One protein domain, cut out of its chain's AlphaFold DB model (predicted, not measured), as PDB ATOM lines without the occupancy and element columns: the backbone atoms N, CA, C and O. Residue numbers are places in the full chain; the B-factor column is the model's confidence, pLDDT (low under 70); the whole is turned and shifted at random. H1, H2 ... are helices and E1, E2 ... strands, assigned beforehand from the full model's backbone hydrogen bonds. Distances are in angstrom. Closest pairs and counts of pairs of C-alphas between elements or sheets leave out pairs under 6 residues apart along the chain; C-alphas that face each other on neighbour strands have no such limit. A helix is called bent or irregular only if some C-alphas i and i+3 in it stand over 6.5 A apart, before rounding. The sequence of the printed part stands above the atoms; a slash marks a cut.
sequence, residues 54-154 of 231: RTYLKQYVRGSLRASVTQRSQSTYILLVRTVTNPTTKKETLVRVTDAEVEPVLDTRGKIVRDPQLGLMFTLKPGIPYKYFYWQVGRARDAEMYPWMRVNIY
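What this domain is: This is residues 54 to 154 of the 231 residues of an uncharacterized protein of Pyrinomonadaceae bacterium (UniProt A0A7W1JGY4). Two helices, H1 and H2, pack together over one face of a strongly twisted three-stranded sheet whose strands E1 and E5 bend partway along. A small hairpin of E3 and E4 lies near E5, and its long loop, residues 105 to 121, has C-alphas 12 to 26 A from the mean of all C-alphas. The 101 printed residues include two named helices and five named strands, in the order H1 E1 E2 E3 E4 E5 H2, of mixed class; the sheets E2 - E1 - E5 and E3 - E4 are antiparallel. The whole is flat, 43 by 42 by 23 A, and only just compact, close to loose, with a radius of gyration of the C-alphas of 15.1 A.

How they stand to each other: Start at H1, residues 54 to 69, which lies over E1, residues 74 to 85, slantwise at 49 degrees on the local plane, at a height over the sheet of 9.7 A: two layers, a helix on one face of a sheet. Look beside E1 for antiparallel E2, residues 92 to 96, its hairpin partner, where N 95 and O 82 are 2.8 A apart. E5, residues 132 to 141, is the other neighbour of E1, antiparallel, with N 77 and O 138 at 2.8 A. In the hairpin of E3, residues 102 to 104, and E4, residues 122 to 124, find N 103 and O 123 at 2.9 A. H2, residues 142 to 152, is on the same face as H1, and residues 60 to 67 of H1 touch it; the closest C-alphas, of Ala 67 and Ala 143, are 5.0 A apart, and the helices run opposite ways at a steep tilt of 43 degrees. O i to N i+4 pairs are within hydrogen-bond range in 10 of 12 for H1 and 6 of 7 for H2.

Where its parts are: Find C-alpha 54 at (-38.805, -19.217, -15.453); from there H1 runs 23.7 A, irregular, with C-alphas 55 and 58 7.2 A apart. E1 spans 29.2 A and bends by 68 degrees at residue 78; E2 spans 13.1 A, E3 6.8 A and E4 6.9 A. E5 spans 24.8 A and bends by 61 degrees at residue 135. H2 runs 15.0 A to C-alpha 152 at (-50.987, -12.912, -13.891).

The domain as a whole: Look to Thr 70 and Thr 108 for the two C-alphas farthest apart, 45.6 A. The printed part has no cut, the link E3 to E4 is long, and residue 118 is under 70 in pLDDT.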
ATOM      1  N   ARG A  54     -39.668 -18.019 -15.387       91.44
ATOM      2  CA  ARG A  54     -38.805 -19.217 -15.453       91.44
ATOM      3  C   ARG A  54     -38.897 -20.082 -14.196       91.44
ATOM      4  O   ARG A  54     -38.941 -21.304 -14.324       91.44
ATOM      5  N   THR A  55     -38.962 -19.485 -13.002       91.12
ATOM      6  CA  THR A  55     -39.169 -20.251 -11.756       91.12
ATOM      7  C   THR A  55     -40.516 -20.970 -11.730       91.12
ATOM      8  O   THR A  55     -40.607 -22.102 -11.249       91.12
ATOM      9  N   TYR A  56     -41.560 -20.357 -12.287       93.56
ATOM     10  CA  TYR A  56     -42.900 -20.936 -12.291       93.56
ATOM     11  C   TYR A  56     -43.166 -21.904 -13.437       93.56
ATOM     12  O   TYR A  56     -44.138 -22.652 -13.364       93.56
ATOM     13  N   LEU A  57     -42.318 -21.959 -14.466       93.88
ATOM     14  CA  LEU A  57     -42.587 -22.736 -15.679       93.88
ATOM     15  C   LEU A  57     -42.871 -24.209 -15.407       93.88
ATOM     16  O   LEU A  57     -43.843 -24.758 -15.918       93.88
ATOM     17  N   LYS A  58     -42.079 -24.849 -14.544       93.56
ATOM     18  CA  LYS A  58     -42.293 -26.261 -14.192       93.56
ATOM     19  C   LYS A  58     -43.649 -26.481 -13.512       93.56
ATOM     20  O   LYS A  58     -44.327 -27.466 -13.797       93.56
ATOM     21  N   GLN A  59     -44.039 -25.568 -12.623       94.88
ATOM     22  CA  GLN A  59     -45.318 -25.626 -11.912       94.88
ATOM     23  C   GLN A  59     -46.487 -25.342 -12.859       94.88
ATOM     24  O   GLN A  59     -47.504 -26.021 -12.787       94.88
ATOM     25  N   TYR A  60     -46.305 -24.411 -13.795       95.00
ATOM     26  CA  TYR A  60     -47.280 -24.062 -14.819       95.00
ATOM     27  C   TYR A  60     -47.526 -25.208 -15.804       95.00
ATOM     28  O   TYR A  60     -48.674 -25.574 -16.039       95.00
ATOM     29  N   VAL A  61     -46.460 -25.840 -16.314       94.81
ATOM     30  CA  VAL A  61     -46.561 -27.021 -17.187       94.81
ATOM     31  C   VAL A  61     -47.279 -28.157 -16.465       94.81
ATOM     32  O   VAL A  61     -48.239 -28.722 -16.987       94.81
ATOM     33  N   ARG A  62     -46.859 -28.461 -15.232       94.75
ATOM     34  CA  ARG A  62     -47.488 -29.502 -14.412       94.75
ATOM     35  C   ARG A  62     -48.962 -29.200 -14.137       94.75
ATOM     36  O   ARG A  62     -49.787 -30.098 -14.283       94.75
ATOM     37  N   GLY A  63     -49.277 -27.968 -13.741       92.75
ATOM     38  CA  GLY A  63     -50.636 -27.516 -13.457       92.75
ATOM     39  C   GLY A  63     -51.525 -27.576 -14.695       92.75
ATOM     40  O   GLY A  63     -52.630 -28.093 -14.614       92.75
ATOM     41  N   SER A  64     -51.017 -27.162 -15.861       93.88
ATOM     42  CA  SER A  64     -51.739 -27.255 -17.134       93.88
ATOM     43  C   SER A  64     -52.067 -28.702 -17.498       93.88
ATOM     44  O   SER A  64     -53.215 -28.998 -17.810       93.88
ATOM     45  N   LEU A  65     -51.085 -29.611 -17.437       93.25
ATOM     46  CA  LEU A  65     -51.300 -31.023 -17.775       93.25
ATOM     47  C   LEU A  65     -52.307 -31.678 -16.824       93.25
ATOM     48  O   LEU A  65     -53.195 -32.405 -17.260       93.25
ATOM     49  N   ARG A  66     -52.198 -31.405 -15.519       92.62
ATOM     50  CA  ARG A  66     -53.100 -31.979 -14.511       92.62
ATOM     51  C   ARG A  66     -54.507 -31.399 -14.572       92.62
ATOM     52  O   ARG A  66     -55.465 -32.163 -14.471       92.62
ATOM     53  N   ALA A  67     -54.637 -30.094 -14.801       89.56
ATOM     54  CA  ALA A  67     -55.930 -29.444 -14.983       89.56
ATOM     55  C   ALA A  67     -56.676 -29.996 -16.210       89.56
ATOM     56  O   ALA A  67     -57.893 -30.156 -16.147       89.56
ATOM     57  N   SER A  68     -55.959 -30.348 -17.286       88.88
ATOM     58  CA  SER A  68     -56.547 -30.987 -18.472       88.88
ATOM     59  C   SER A  68     -57.048 -32.413 -18.225       88.88
ATOM     60  O   SER A  68     -57.965 -32.849 -18.910       88.88
ATOM     61  N   VAL A  69     -56.469 -33.142 -17.264       91.94
ATOM     62  CA  VAL A  69     -56.849 -34.535 -16.967       91.94
ATOM     63  C   VAL A  69     -57.931 -34.617 -15.891       91.94
ATOM     64  O   VAL A  69     -58.828 -35.452 -15.971       91.94
ATOM     65  N   THR A  70     -57.866 -33.797 -14.837       91.12
ATOM     66  CA  THR A  70     -58.811 -33.881 -13.712       91.12
ATOM     67  C   THR A  70     -58.980 -32.537 -13.009       91.12
ATOM     68  O   THR A  70     -58.024 -31.979 -12.474       91.12
ATOM     69  N   GLN A  71     -60.226 -32.068 -12.882       87.12
ATOM     70  CA  GLN A  71     -60.554 -30.802 -12.203       87.12
ATOM     71  C   GLN A  71     -60.278 -30.815 -10.690       87.12
ATOM     72  O   GLN A  71     -60.016 -29.778 -10.091       87.12
ATOM     73  N   ARG A  72     -60.317 -31.995 -10.060       90.94
ATOM     74  CA  ARG A  72     -60.034 -32.176  -8.624       90.94
ATOM     75  C   ARG A  72     -58.543 -32.302  -8.302       90.94
ATOM     76  O   ARG A  72     -58.194 -32.486  -7.139       90.94
ATOM     77  N   SER A  73     -57.669 -32.244  -9.307       92.44
ATOM     78  CA  SER A  73     -56.233 -32.375  -9.086       92.44
ATOM     79  C   SER A  73     -55.703 -31.219  -8.234       92.44
ATOM     80  O   SER A  73     -56.079 -30.054  -8.387       92.44
ATOM     81  N   GLN A  74     -54.845 -31.573  -7.281       94.75
ATOM     82  CA  GLN A  74     -54.143 -30.627  -6.430       94.75
ATOM     83  C   GLN A  74     -52.645 -30.865  -6.568       94.75
ATOM     84  O   GLN A  74     -52.167 -32.007  -6.576       94.75
ATOM     85  N   SER A  75     -51.898 -29.773  -6.642       94.06
ATOM     86  CA  SER A  75     -50.443 -29.793  -6.644       94.06
ATOM     87  C   SER A  75     -49.905 -28.846  -5.579       94.06
ATOM     88  O   SER A  75     -50.598 -27.968  -5.065       94.06
ATOM     89  N   THR A  76     -48.658 -29.088  -5.185       94.81
ATOM     90  CA  THR A  76     -47.925 -28.173  -4.310       94.81
ATOM     91  C   THR A  76     -47.305 -27.092  -5.174       94.81
ATOM     92  O   THR A  76     -46.594 -27.407  -6.130       94.81
ATOM     93  N   TYR A  77     -47.602 -25.848  -4.830       93.81
ATOM     94  CA  TYR A  77     -47.111 -24.659  -5.490       93.81
ATOM     95  C   TYR A  77     -46.188 -23.895  -4.554       93.81
ATOM     96  O   TYR A  77     -46.450 -23.785  -3.357       93.81
ATOM     97  N   ILE A  78     -45.108 -23.376  -5.118       93.06
ATOM     98  CA  ILE A  78     -44.179 -22.469  -4.457       93.06
ATOM     99  C   ILE A  78     -44.404 -21.125  -5.124       93.06
ATOM    100  O   ILE A  78     -44.154 -21.010  -6.323       93.06
ATOM    101  N   LEU A  79     -44.937 -20.163  -4.379       94.06
ATOM    102  CA  LEU A  79     -45.316 -18.844  -4.868       94.06
ATOM    103  C   LEU A  79     -44.615 -17.767  -4.056       94.06
ATOM    104  O   LEU A  79     -44.490 -17.861  -2.840       94.06
ATOM    105  N   LEU A  80     -44.195 -16.724  -4.745       94.50
ATOM    106  CA  LEU A  80     -43.651 -15.518  -4.164       94.50
ATOM    107  C   LEU A  80     -44.808 -14.630  -3.724       94.50
ATOM    108  O   LEU A  80     -45.702 -14.299  -4.514       94.50
ATOM    109  N   VAL A  81     -44.820 -14.294  -2.441       95.25
ATOM    110  CA  VAL A  81     -45.932 -13.588  -1.813       95.25
ATOM    111  C   VAL A  81     -45.407 -12.441  -0.971       95.25
ATOM    112  O   VAL A  81     -44.299 -12.489  -0.430       95.25
ATOM    113  N   ARG A  82     -46.227 -11.403  -0.853       95.00
ATOM    114  CA  ARG A  82     -46.011 -10.293   0.065       95.00
ATOM    115  C   ARG A  82     -47.191 -10.162   1.007       95.00
ATOM    116  O   ARG A  82     -48.337 -10.365   0.606       95.00
ATOM    117  N   THR A  83     -46.926  -9.810   2.254       95.00
ATOM    118  CA  THR A  83     -47.981  -9.431   3.193       95.00
ATOM    119  C   THR A  83     -48.135  -7.922   3.188       95.00
ATOM    120  O   THR A  83     -47.156  -7.179   3.269       95.00
ATOM    121  N   VAL A  84     -49.373  -7.456   3.073       93.56
ATOM    122  CA  VAL A  84     -49.713  -6.034   3.092       93.56
ATOM    123  C   VAL A  84     -50.683  -5.811   4.240       93.56
ATOM    124  O   VAL A  84     -51.646  -6.555   4.406       93.56
ATOM    125  N   THR A  85     -50.421  -4.796   5.060       92.88
ATOM    126  CA  THR A  85     -51.371  -4.397   6.104       92.88
ATOM    127  C   THR A  85     -52.405  -3.490   5.462       92.88
ATOM    128  O   THR A  85     -52.058  -2.439   4.927       92.88
ATOM    129  N   ASN A  86     -53.670  -3.900   5.475       89.38
ATOM    130  CA  ASN A  86     -54.737  -3.068   4.938       89.38
ATOM    131  C   ASN A  86     -54.912  -1.826   5.840       89.38
ATOM    132  O   ASN A  86     -55.097  -1.997   7.050       89.38
ATOM    133  N   PRO A  87     -54.863  -0.596   5.294       88.00
ATOM    134  CA  PRO A  87     -54.910   0.626   6.098       88.00
ATOM    135  C   PRO A  87     -56.229   0.777   6.863       88.00
ATOM    136  O   PRO A  87     -56.240   1.309   7.970       88.00
ATOM    137  N   THR A  88     -57.331   0.262   6.311       90.69
ATOM    138  CA  THR A  88     -58.667   0.404   6.895       90.69
ATOM    139  C   THR A  88     -58.927  -0.641   7.973       90.69
ATOM    140  O   THR A  88     -59.419  -0.323   9.050       90.69
ATOM    141  N   THR A  89     -58.603  -1.909   7.705       90.00
ATOM    142  CA  THR A  89     -58.954  -3.014   8.613       90.00
ATOM    143  C   THR A  89     -57.834  -3.382   9.581       90.00
ATOM    144  O   THR A  89     -58.065  -4.183  10.484       90.00
ATOM    145  N   LYS A  90     -56.617  -2.853   9.373       90.50
ATOM    146  CA  LYS A  90     -55.369  -3.250  10.051       90.50
ATOM    147  C   LYS A  90     -55.072  -4.756   9.985       90.50
ATOM    148  O   LYS A  90     -54.175  -5.236  10.672       90.50
ATOM    149  N   LYS A  91     -55.805  -5.513   9.161       93.06
ATOM    150  CA  LYS A  91     -55.577  -6.943   8.955       93.06
ATOM    151  C   LYS A  91     -54.504  -7.138   7.898       93.06
ATOM    152  O   LYS A  91     -54.456  -6.419   6.897       93.06
ATOM    153  N   GLU A  92     -53.665  -8.136   8.123       92.44
ATOM    154  CA  GLU A  92     -52.654  -8.553   7.164       92.44
ATOM    155  C   GLU A  92     -53.304  -9.407   6.081       92.44
ATOM    156  O   GLU A  92     -53.969 -10.404   6.365       92.44
ATOM    157  N   THR A  93     -53.122  -9.004   4.828       93.06
ATOM    158  CA  THR A  93     -53.562  -9.767   3.666       93.06
ATOM    159  C   THR A  93     -52.356 -10.246   2.880       93.06
ATOM    160  O   THR A  93     -51.357  -9.543   2.717       93.06
ATOM    161  N   LEU A  94     -52.446 -11.484   2.406       92.69
ATOM    162  CA  LEU A  94     -51.407 -12.105   1.604       92.69
ATOM    163  C   LEU A  94     -51.705 -11.854   0.128       92.69
ATOM    164  O   LEU A  94     -52.745 -12.259  -0.391       92.69
ATOM    165  N   VAL A  95     -50.784 -11.167  -0.537       93.50
ATOM    166  CA  VAL A  95     -50.879 -10.781  -1.941       93.50
ATOM    167  C   VAL A  95     -49.809 -11.535  -2.719       93.50
ATOM    168  O   VAL A  95     -48.639 -11.564  -2.341       93.50
ATOM    169  N   ARG A  96     -50.217 -12.183  -3.810       93.69
ATOM    170  CA  ARG A  96     -49.295 -12.884  -4.705       93.69
ATOM    171  C   ARG A  96     -48.581 -11.874  -5.585       93.69
ATOM    172  O   ARG A  96     -49.213 -10.956  -6.100       93.69
ATOM    173  N   VAL A  97     -47.288 -12.084  -5.763       93.94
ATOM    174  CA  VAL A  97     -46.419 -11.148  -6.465       93.94
ATOM    175  C   VAL A  97     -46.308 -11.545  -7.936       93.94
ATOM    176  O   VAL A  97     -46.230 -12.732  -8.265       93.94
ATOM    177  N   THR A  98     -46.327 -10.549  -8.819       93.38
ATOM    178  CA  THR A  98     -46.218 -10.721 -10.276       93.38
ATOM    179  C   THR A  98     -44.863 -10.235 -10.782       93.38
ATOM    180  O   THR A  98     -44.186  -9.462 -10.107       93.38
ATOM    181  N   ASP A  99     -44.467 -10.634 -11.994       90.06
ATOM    182  CA  ASP A  99     -43.200 -10.208 -12.607       90.06
ATOM    183  C   ASP A  99     -43.085  -8.676 -12.758       90.06
ATOM    184  O   ASP A  99     -41.983  -8.136 -12.818       90.06
ATOM    185  N   ALA A 100     -44.209  -7.949 -12.784       90.75
ATOM    186  CA  ALA A 100     -44.205  -6.489 -12.831       90.75
ATOM    187  C   ALA A 100     -43.711  -5.852 -11.520       90.75
ATOM    188  O   ALA A 100     -43.157  -4.754 -11.555       90.75
ATOM    189  N   GLU A 101     -43.887  -6.542 -10.390       93.00
ATOM    190  CA  GLU A 101     -43.608  -6.050  -9.038       93.00
ATOM    191  C   GLU A 101     -42.203  -6.411  -8.528       93.00
ATOM    192  O   GLU A 101     -41.758  -5.856  -7.522       93.00
ATOM    193  N   VAL A 102     -41.493  -7.326  -9.195       93.75
ATOM    194  CA  VAL A 102     -40.193  -7.834  -8.725       93.75
ATOM    195  C   VAL A 102     -39.069  -7.639  -9.716       93.75
ATOM    196  O   VAL A 102     -39.263  -7.589 -10.929       93.75
ATOM    197  N   GLU A 103     -37.868  -7.598  -9.161       93.44
ATOM    198  CA  GLU A 103     -36.612  -7.624  -9.890       93.44
ATOM    199  C   GLU A 103     -35.730  -8.757  -9.354       93.44
ATOM    200  O   GLU A 103     -35.768  -9.064  -8.160       93.44
ATOM    201  N   PRO A 104     -34.973  -9.442 -10.225       92.69
ATOM    202  CA  PRO A 104     -34.031 -10.459  -9.787       92.69
ATOM    203  C   PRO A 104     -32.873  -9.804  -9.025       92.69
ATOM    204  O   PRO A 104     -32.316  -8.806  -9.479       92.69
ATOM    205  N   VAL A 105     -32.450 -10.406  -7.913       91.62
ATOM    206  CA  VAL A 105     -31.241  -9.954  -7.212       91.62
ATOM    207  C   VAL A 105     -30.024 -10.356  -8.034       91.62
ATOM    208  O   VAL A 105     -29.842 -11.534  -8.353       91.62
ATOM    209  N   LEU A 106     -29.196  -9.379  -8.390       90.31
ATOM    210  CA  LEU A 106     -27.976  -9.594  -9.158       90.31
ATOM    211  C   LEU A 106     -26.760  -9.604  -8.226       90.31
ATOM    212  O   LEU A 106     -26.650  -8.792  -7.315       90.31
ATOM    213  N   ASP A 107     -25.846 -10.535  -8.471       90.75
ATOM    214  CA  ASP A 107     -24.528 -10.589  -7.848       90.75
ATOM    215  C   ASP A 107     -23.624  -9.480  -8.422       90.75
ATOM    216  O   ASP A 107     -23.890  -8.925  -9.489       90.75
ATOM    217  N   THR A 108     -22.491  -9.231  -7.771       89.31
ATOM    218  CA  THR A 108     -21.385  -8.358  -8.204       89.31
ATOM    219  C   THR A 108     -20.937  -8.584  -9.653       89.31
ATOM    220  O   THR A 108     -20.446  -7.671 -10.308       89.31
ATOM    221  N   ARG A 109     -21.138  -9.795 -10.189       87.44
ATOM    222  CA  ARG A 109     -20.832 -10.177 -11.580       87.44
ATOM    223  C   ARG A 109     -22.014 -10.019 -12.551       87.44
ATOM    224  O   ARG A 109     -21.956 -10.541 -13.662       87.44
ATOM    225  N   GLY A 110     -23.115  -9.404 -12.120       83.50
ATOM    226  CA  GLY A 110     -24.342  -9.236 -12.907       83.50
ATOM    227  C   GLY A 110     -25.132 -10.531 -13.147       83.50
ATOM    228  O   GLY A 110     -26.011 -10.570 -14.006       83.50
ATOM    229  N   LYS A 111     -24.826 -11.618 -12.427       85.62
ATOM    230  CA  LYS A 111     -25.561 -12.892 -12.519       85.62
ATOM    231  C   LYS A 111     -26.670 -12.934 -11.480       85.62
ATOM    232  O   LYS A 111     -26.472 -12.479 -10.364       85.62
ATOM    233  N   ILE A 112     -27.812 -13.531 -11.819       85.19
ATOM    234  CA  ILE A 112     -28.914 -13.666 -10.861       85.19
ATOM    235  C   ILE A 112     -28.486 -14.593  -9.720       85.19
ATOM    236  O   ILE A 112     -28.088 -15.738  -9.969       85.19
ATOM    237  N   VAL A 113     -28.594 -14.096  -8.490       88.06
ATOM    238  CA  VAL A 113     -28.288 -14.839  -7.269       88.06
ATOM    239  C   VAL A 113     -29.270 -15.998  -7.126       88.06
ATOM    240  O   VAL A 113     -30.483 -15.857  -7.322       88.06
ATOM    241  N   ARG A 114     -28.733 -17.177  -6.810       85.06
ATOM    242  CA  ARG A 114     -29.510 -18.394  -6.586       85.06
ATOM    243  C   ARG A 114     -29.257 -18.906  -5.183       85.06
ATOM    244  O   ARG A 114     -28.120 -19.197  -4.831       85.06
ATOM    245  N   ASP A 115     -30.336 -19.063  -4.442       80.50
ATOM    246  CA  ASP A 115     -30.376 -19.809  -3.201       80.50
ATOM    247  C   ASP A 115     -30.538 -21.310  -3.523       80.50
ATOM    248  O   ASP A 115     -31.449 -21.675  -4.279       80.50
ATOM    249  N   PRO A 116     -29.685 -22.199  -2.983       75.25
ATOM    250  CA  PRO A 116     -29.836 -23.644  -3.134       75.25
ATOM    251  C   PRO A 116     -31.199 -24.190  -2.684       75.25
ATOM    252  O   PRO A 116     -31.652 -25.195  -3.230       75.25
ATOM    253  N   GLN A 117     -31.852 -23.555  -1.703       71.12
ATOM    254  CA  GLN A 117     -33.111 -24.037  -1.125       71.12
ATOM    255  C   GLN A 117     -34.348 -23.408  -1.777       71.12
ATOM    256  O   GLN A 117     -35.338 -24.096  -2.022       71.12
ATOM    257  N   LEU A 118     -34.294 -22.106  -2.069       68.69
ATOM    258  CA  LEU A 118     -35.451 -21.318  -2.520       68.69
ATOM    259  C   LEU A 118     -35.429 -20.995  -4.024       68.69
ATOM    260  O   LEU A 118     -36.448 -20.600  -4.590       68.69
ATOM    261  N   GLY A 119     -34.297 -21.209  -4.700       78.38
ATOM    262  CA  GLY A 119     -34.135 -20.931  -6.123       78.38
ATOM    263  C   GLY A 119     -33.676 -19.499  -6.403       78.38
ATOM    264  O   GLY A 119     -32.764 -18.988  -5.765       78.38
ATOM    265  N   LEU A 120     -34.236 -18.859  -7.430       84.00
ATOM    266  CA  LEU A 120     -33.835 -17.503  -7.826       84.00
ATOM    267  C   LEU A 120     -34.276 -16.490  -6.758       84.00
ATOM    268  O   LEU A 120     -35.428 -16.513  -6.325       84.00
ATOM    269  N   MET A 121     -33.361 -15.613  -6.336       88.62
ATOM    270  CA  MET A 121     -33.678 -14.543  -5.392       88.62
ATOM    271  C   MET A 121     -34.276 -13.336  -6.113       88.62
ATOM    272  O   MET A 121     -33.824 -12.938  -7.190       88.62
ATOM    273  N   PHE A 122     -35.282 -12.743  -5.482       92.50
ATOM    274  CA  PHE A 122     -36.002 -11.582  -5.982       92.50
ATOM    275  C   PHE A 122     -36.039 -10.500  -4.913       92.50
ATOM    276  O   PHE A 122     -35.939 -10.792  -3.723       92.50
ATOM    277  N   THR A 123     -36.221  -9.263  -5.346       93.06
ATOM    278  CA  THR A 123     -36.529  -8.104  -4.508       93.06
ATOM    279  C   THR A 123     -37.737  -7.389  -5.087       93.06
ATOM    280  O   THR A 123     -37.960  -7.408  -6.299       93.06
ATOM    281  N   LEU A 124     -38.540  -6.768  -4.228       93.06
ATOM    282  CA  LEU A 124     -39.647  -5.926  -4.674       93.06
ATOM    283  C   LEU A 124     -39.111  -4.601  -5.216       93.06
ATOM    284  O   LEU A 124     -38.153  -4.044  -4.678       93.06
ATOM    285  N   LYS A 125     -39.758  -4.091  -6.264       94.12
ATOM    286  CA  LYS A 125     -39.456  -2.765  -6.808       94.12
ATOM    287  C   LYS A 125     -39.744  -1.661  -5.781       94.12
ATOM    288  O   LYS A 125     -40.645  -1.817  -4.947       94.12
ATOM    289  N   PRO A 126     -39.016  -0.532  -5.842       91.94
ATOM    290  CA  PRO A 126     -39.253   0.592  -4.943       91.94
ATOM    291  C   PRO A 126     -40.691   1.116  -5.078       91.94
ATOM    292  O   PRO A 126     -41.248   1.168  -6.172       91.94
ATOM    293  N   GLY A 127     -41.296   1.502  -3.951       89.75
ATOM    294  CA  GLY A 127     -42.661   2.047  -3.895       89.75
ATOM    295  C   GLY A 127     -43.774   1.014  -3.695       89.75
ATOM    296  O   GLY A 127     -44.926   1.394  -3.492       89.75
ATOM    297  N   ILE A 128     -43.461  -0.283  -3.691       91.44
ATOM    298  CA  ILE A 128     -44.446  -1.329  -3.407       91.44
ATOM    299  C   ILE A 128     -44.527  -1.539  -1.888       91.44
ATOM    300  O   ILE A 128     -43.518  -1.890  -1.282       91.44
ATOM    301  N   PRO A 129     -45.695  -1.366  -1.241       90.94
ATOM    302  CA  PRO A 129     -45.817  -1.573   0.198       90.94
ATOM    303  C   PRO A 129     -45.780  -3.067   0.532       90.94
ATOM    304  O   PRO A 129     -46.500  -3.869  -0.070       90.94
ATOM    305  N   TYR A 130     -44.975  -3.452   1.515       93.56
ATOM    306  CA  TYR A 130     -44.961  -4.810   2.057       93.56
ATOM    307  C   TYR A 130     -44.465  -4.806   3.504       93.56
ATOM    308  O   TYR A 130     -43.688  -3.941   3.900       93.56
ATOM    309  N   LYS A 131     -44.930  -5.779   4.293       91.88
ATOM    310  CA  LYS A 131     -44.412  -6.072   5.635       91.88
ATOM    311  C   LYS A 131     -43.407  -7.220   5.573       91.88
ATOM    312  O   LYS A 131     -42.278  -7.080   6.025       91.88
ATOM    313  N   TYR A 132     -43.814  -8.334   4.969       92.38
ATOM    314  CA  TYR A 132     -42.959  -9.489   4.710       92.38
ATOM    315  C   TYR A 132     -43.019  -9.870   3.238       92.38
ATOM    316  O   TYR A 132     -44.056  -9.723   2.590       92.38
ATOM    317  N   PHE A 133     -41.905 -10.386   2.733       93.62
ATOM    318  CA  PHE A 133     -41.760 -10.869   1.369       93.62
ATOM    319  C   PHE A 133     -40.972 -12.175   1.397       93.62
ATOM    320  O   PHE A 133     -39.838 -12.205   1.872       93.62
ATOM    321  N   TYR A 134     -41.607 -13.268   0.977       92.44
ATOM    322  CA  TYR A 134     -41.045 -14.610   1.112       92.44
ATOM    323  C   TYR A 134     -41.689 -15.593   0.130       92.44
ATOM    324  O   TYR A 134     -42.722 -15.323  -0.488       92.44
ATOM    325  N   TRP A 135     -41.071 -16.765  -0.001       92.56
ATOM    326  CA  TRP A 135     -41.627 -17.890  -0.742       92.56
ATOM    327  C   TRP A 135     -42.597 -18.680   0.131       92.56
ATOM    328  O   TRP A 135     -42.215 -19.242   1.155       92.56
ATOM    329  N   GLN A 136     -43.850 -18.767  -0.295       93.12
ATOM    330  CA  GLN A 136     -44.861 -19.593   0.341       93.12
ATOM    331  C   GLN A 136     -45.029 -20.904  -0.421       93.12
ATOM    332  O   GLN A 136     -45.307 -20.920  -1.621       93.12
ATOM    333  N   VAL A 137     -44.927 -22.014   0.306       93.31
ATOM    334  CA  VAL A 137     -45.277 -23.344  -0.195       93.31
ATOM    335  C   VAL A 137     -46.709 -23.658   0.228       93.31
ATOM    336  O   VAL A 137     -47.029 -23.627   1.413       93.31
ATOM    337  N   GLY A 138     -47.587 -23.956  -0.728       92.81
ATOM    338  CA  GLY A 138     -48.998 -24.230  -0.457       92.81
ATOM    339  C   GLY A 138     -49.613 -25.215  -1.445       92.81
ATOM    340  O   GLY A 138     -49.185 -25.323  -2.592       92.81
ATOM    341  N   ARG A 139     -50.635 -25.957  -1.009       95.00
ATOM    342  CA  ARG A 139     -51.440 -26.794  -1.910       95.00
ATOM    343  C   ARG A 139     -52.582 -25.970  -2.483       95.00
ATOM    344  O   ARG A 139     -53.309 -25.324  -1.737       95.00
ATOM    345  N   ALA A 140     -52.749 -26.027  -3.798       94.44
ATOM    346  CA  ALA A 140     -53.861 -25.390  -4.491       94.44
ATOM    347  C   ALA A 140     -54.439 -26.336  -5.544       94.44
ATOM    348  O   ALA A 140     -53.765 -27.264  -6.002       94.44
ATOM    349  N   ARG A 141     -55.700 -26.106  -5.916       95.19
ATOM    350  CA  ARG A 141     -56.346 -26.821  -7.020       95.19
ATOM    351  C   ARG A 141     -55.728 -26.373  -8.337       95.19
ATOM    352  O   ARG A 141     -55.644 -25.175  -8.611       95.19
ATOM    353  N   ASP A 142     -55.334 -27.336  -9.164       94.19
ATOM    354  CA  ASP A 142     -54.657 -27.060 -10.434       94.19
ATOM    355  C   ASP A 142     -55.587 -26.294 -11.392       94.19
ATOM    356  O   ASP A 142     -55.136 -25.404 -12.109       94.19
ATOM    357  N   ALA A 143     -56.899 -26.548 -11.312       93.06
ATOM    358  CA  ALA A 143     -57.933 -25.849 -12.077       93.06
ATOM    359  C   ALA A 143     -58.054 -24.344 -11.759       93.06
ATOM    360  O   ALA A 143     -58.465 -23.580 -12.625       93.06
ATOM    361  N   GLU A 144     -57.689 -23.907 -10.550       93.62
ATOM    362  CA  GLU A 144     -57.723 -22.491 -10.146       93.62
ATOM    363  C   GLU A 144     -56.352 -21.831 -10.337       93.62
ATOM    364  O   GLU A 144     -56.242 -20.693 -10.798       93.62
ATOM    365  N   MET A 145     -55.283 -22.571 -10.021       94.75
ATOM    366  CA  MET A 145     -53.922 -22.052 -10.090       94.75
ATOM    367  C   MET A 145     -53.437 -21.873 -11.531       94.75
ATOM    368  O   MET A 145     -52.765 -20.886 -11.825       94.75
ATOM    369  N   TYR A 146     -53.796 -22.779 -12.448       94.56
ATOM    370  CA  TYR A 146     -53.393 -22.670 -13.851       94.56
ATOM    371  C   TYR A 146     -53.929 -21.392 -14.527       94.56
ATOM    372  O   TYR A 146     -53.108 -20.642 -15.062       94.56
ATOM    373  N   PRO A 147     -55.240 -21.065 -14.478       94.69
ATOM    374  CA  PRO A 147     -55.750 -19.804 -15.019       94.69
ATOM    375  C   PRO A 147     -55.135 -18.581 -14.340       94.69
ATOM    376  O   PRO A 147     -54.784 -17.617 -15.022       94.69
ATOM    377  N   TRP A 148     -54.942 -18.632 -13.015       94.81
ATOM    378  CA  TRP A 148     -54.307 -17.539 -12.286       94.81
ATOM    379  C   TRP A 148     -52.877 -17.284 -12.781       94.81
ATOM    380  O   TRP A 148     -52.554 -16.145 -13.120       94.81
ATOM    381  N   MET A 149     -52.044 -18.326 -12.900       95.31
ATOM    382  CA  MET A 149     -50.682 -18.209 -13.438       95.31
ATOM    383  C   MET A 149     -50.695 -17.747 -14.893       95.31
ATOM    384  O   MET A 149     -49.924 -16.866 -15.271       95.31
ATOM    385  N   ARG A 150     -51.587 -18.309 -15.713       95.06
ATOM    386  CA  ARG A 150     -51.715 -17.939 -17.122       95.06
ATOM    387  C   ARG A 150     -51.931 -16.437 -17.272       95.06
ATOM    388  O   ARG A 150     -51.222 -15.816 -18.049       95.06
ATOM    389  N   VAL A 151     -52.871 -15.858 -16.526       95.00
ATOM    390  CA  VAL A 151     -53.215 -14.431 -16.624       95.00
ATOM    391  C   VAL A 151     -52.160 -13.543 -15.961       95.00
ATOM    392  O   VAL A 151     -51.672 -12.615 -16.595       95.00
ATOM    393  N   ASN A 152     -51.781 -13.835 -14.714       94.25
ATOM    394  CA  ASN A 152     -50.987 -12.912 -13.891       94.25
ATOM    395  C   ASN A 152     -49.472 -13.022 -14.110       94.25
ATOM    396  O   ASN A 152     -48.755 -12.059 -13.859       94.25
ATOM    397  N   ILE A 153     -48.980 -14.182 -14.554       94.75
ATOM    398  CA  ILE A 153     -47.546 -14.432 -14.768       94.75
ATOM    399  C   ILE A 153     -47.229 -14.482 -16.264       94.75
ATOM    400  O   ILE A 153     -46.270 -13.865 -16.716       94.75
ATOM    401  N   TYR A 154     -48.051 -15.178 -17.053       94.25
ATOM    402  CA  TYR A 154     -47.798 -15.419 -18.481       94.25
ATOM    403  C   TYR A 154     -48.640 -14.559 -19.429       94.25
ATOM    404  O   TYR A 154     -48.742 -14.877 -20.617       94.25
TER     405      TYR A 154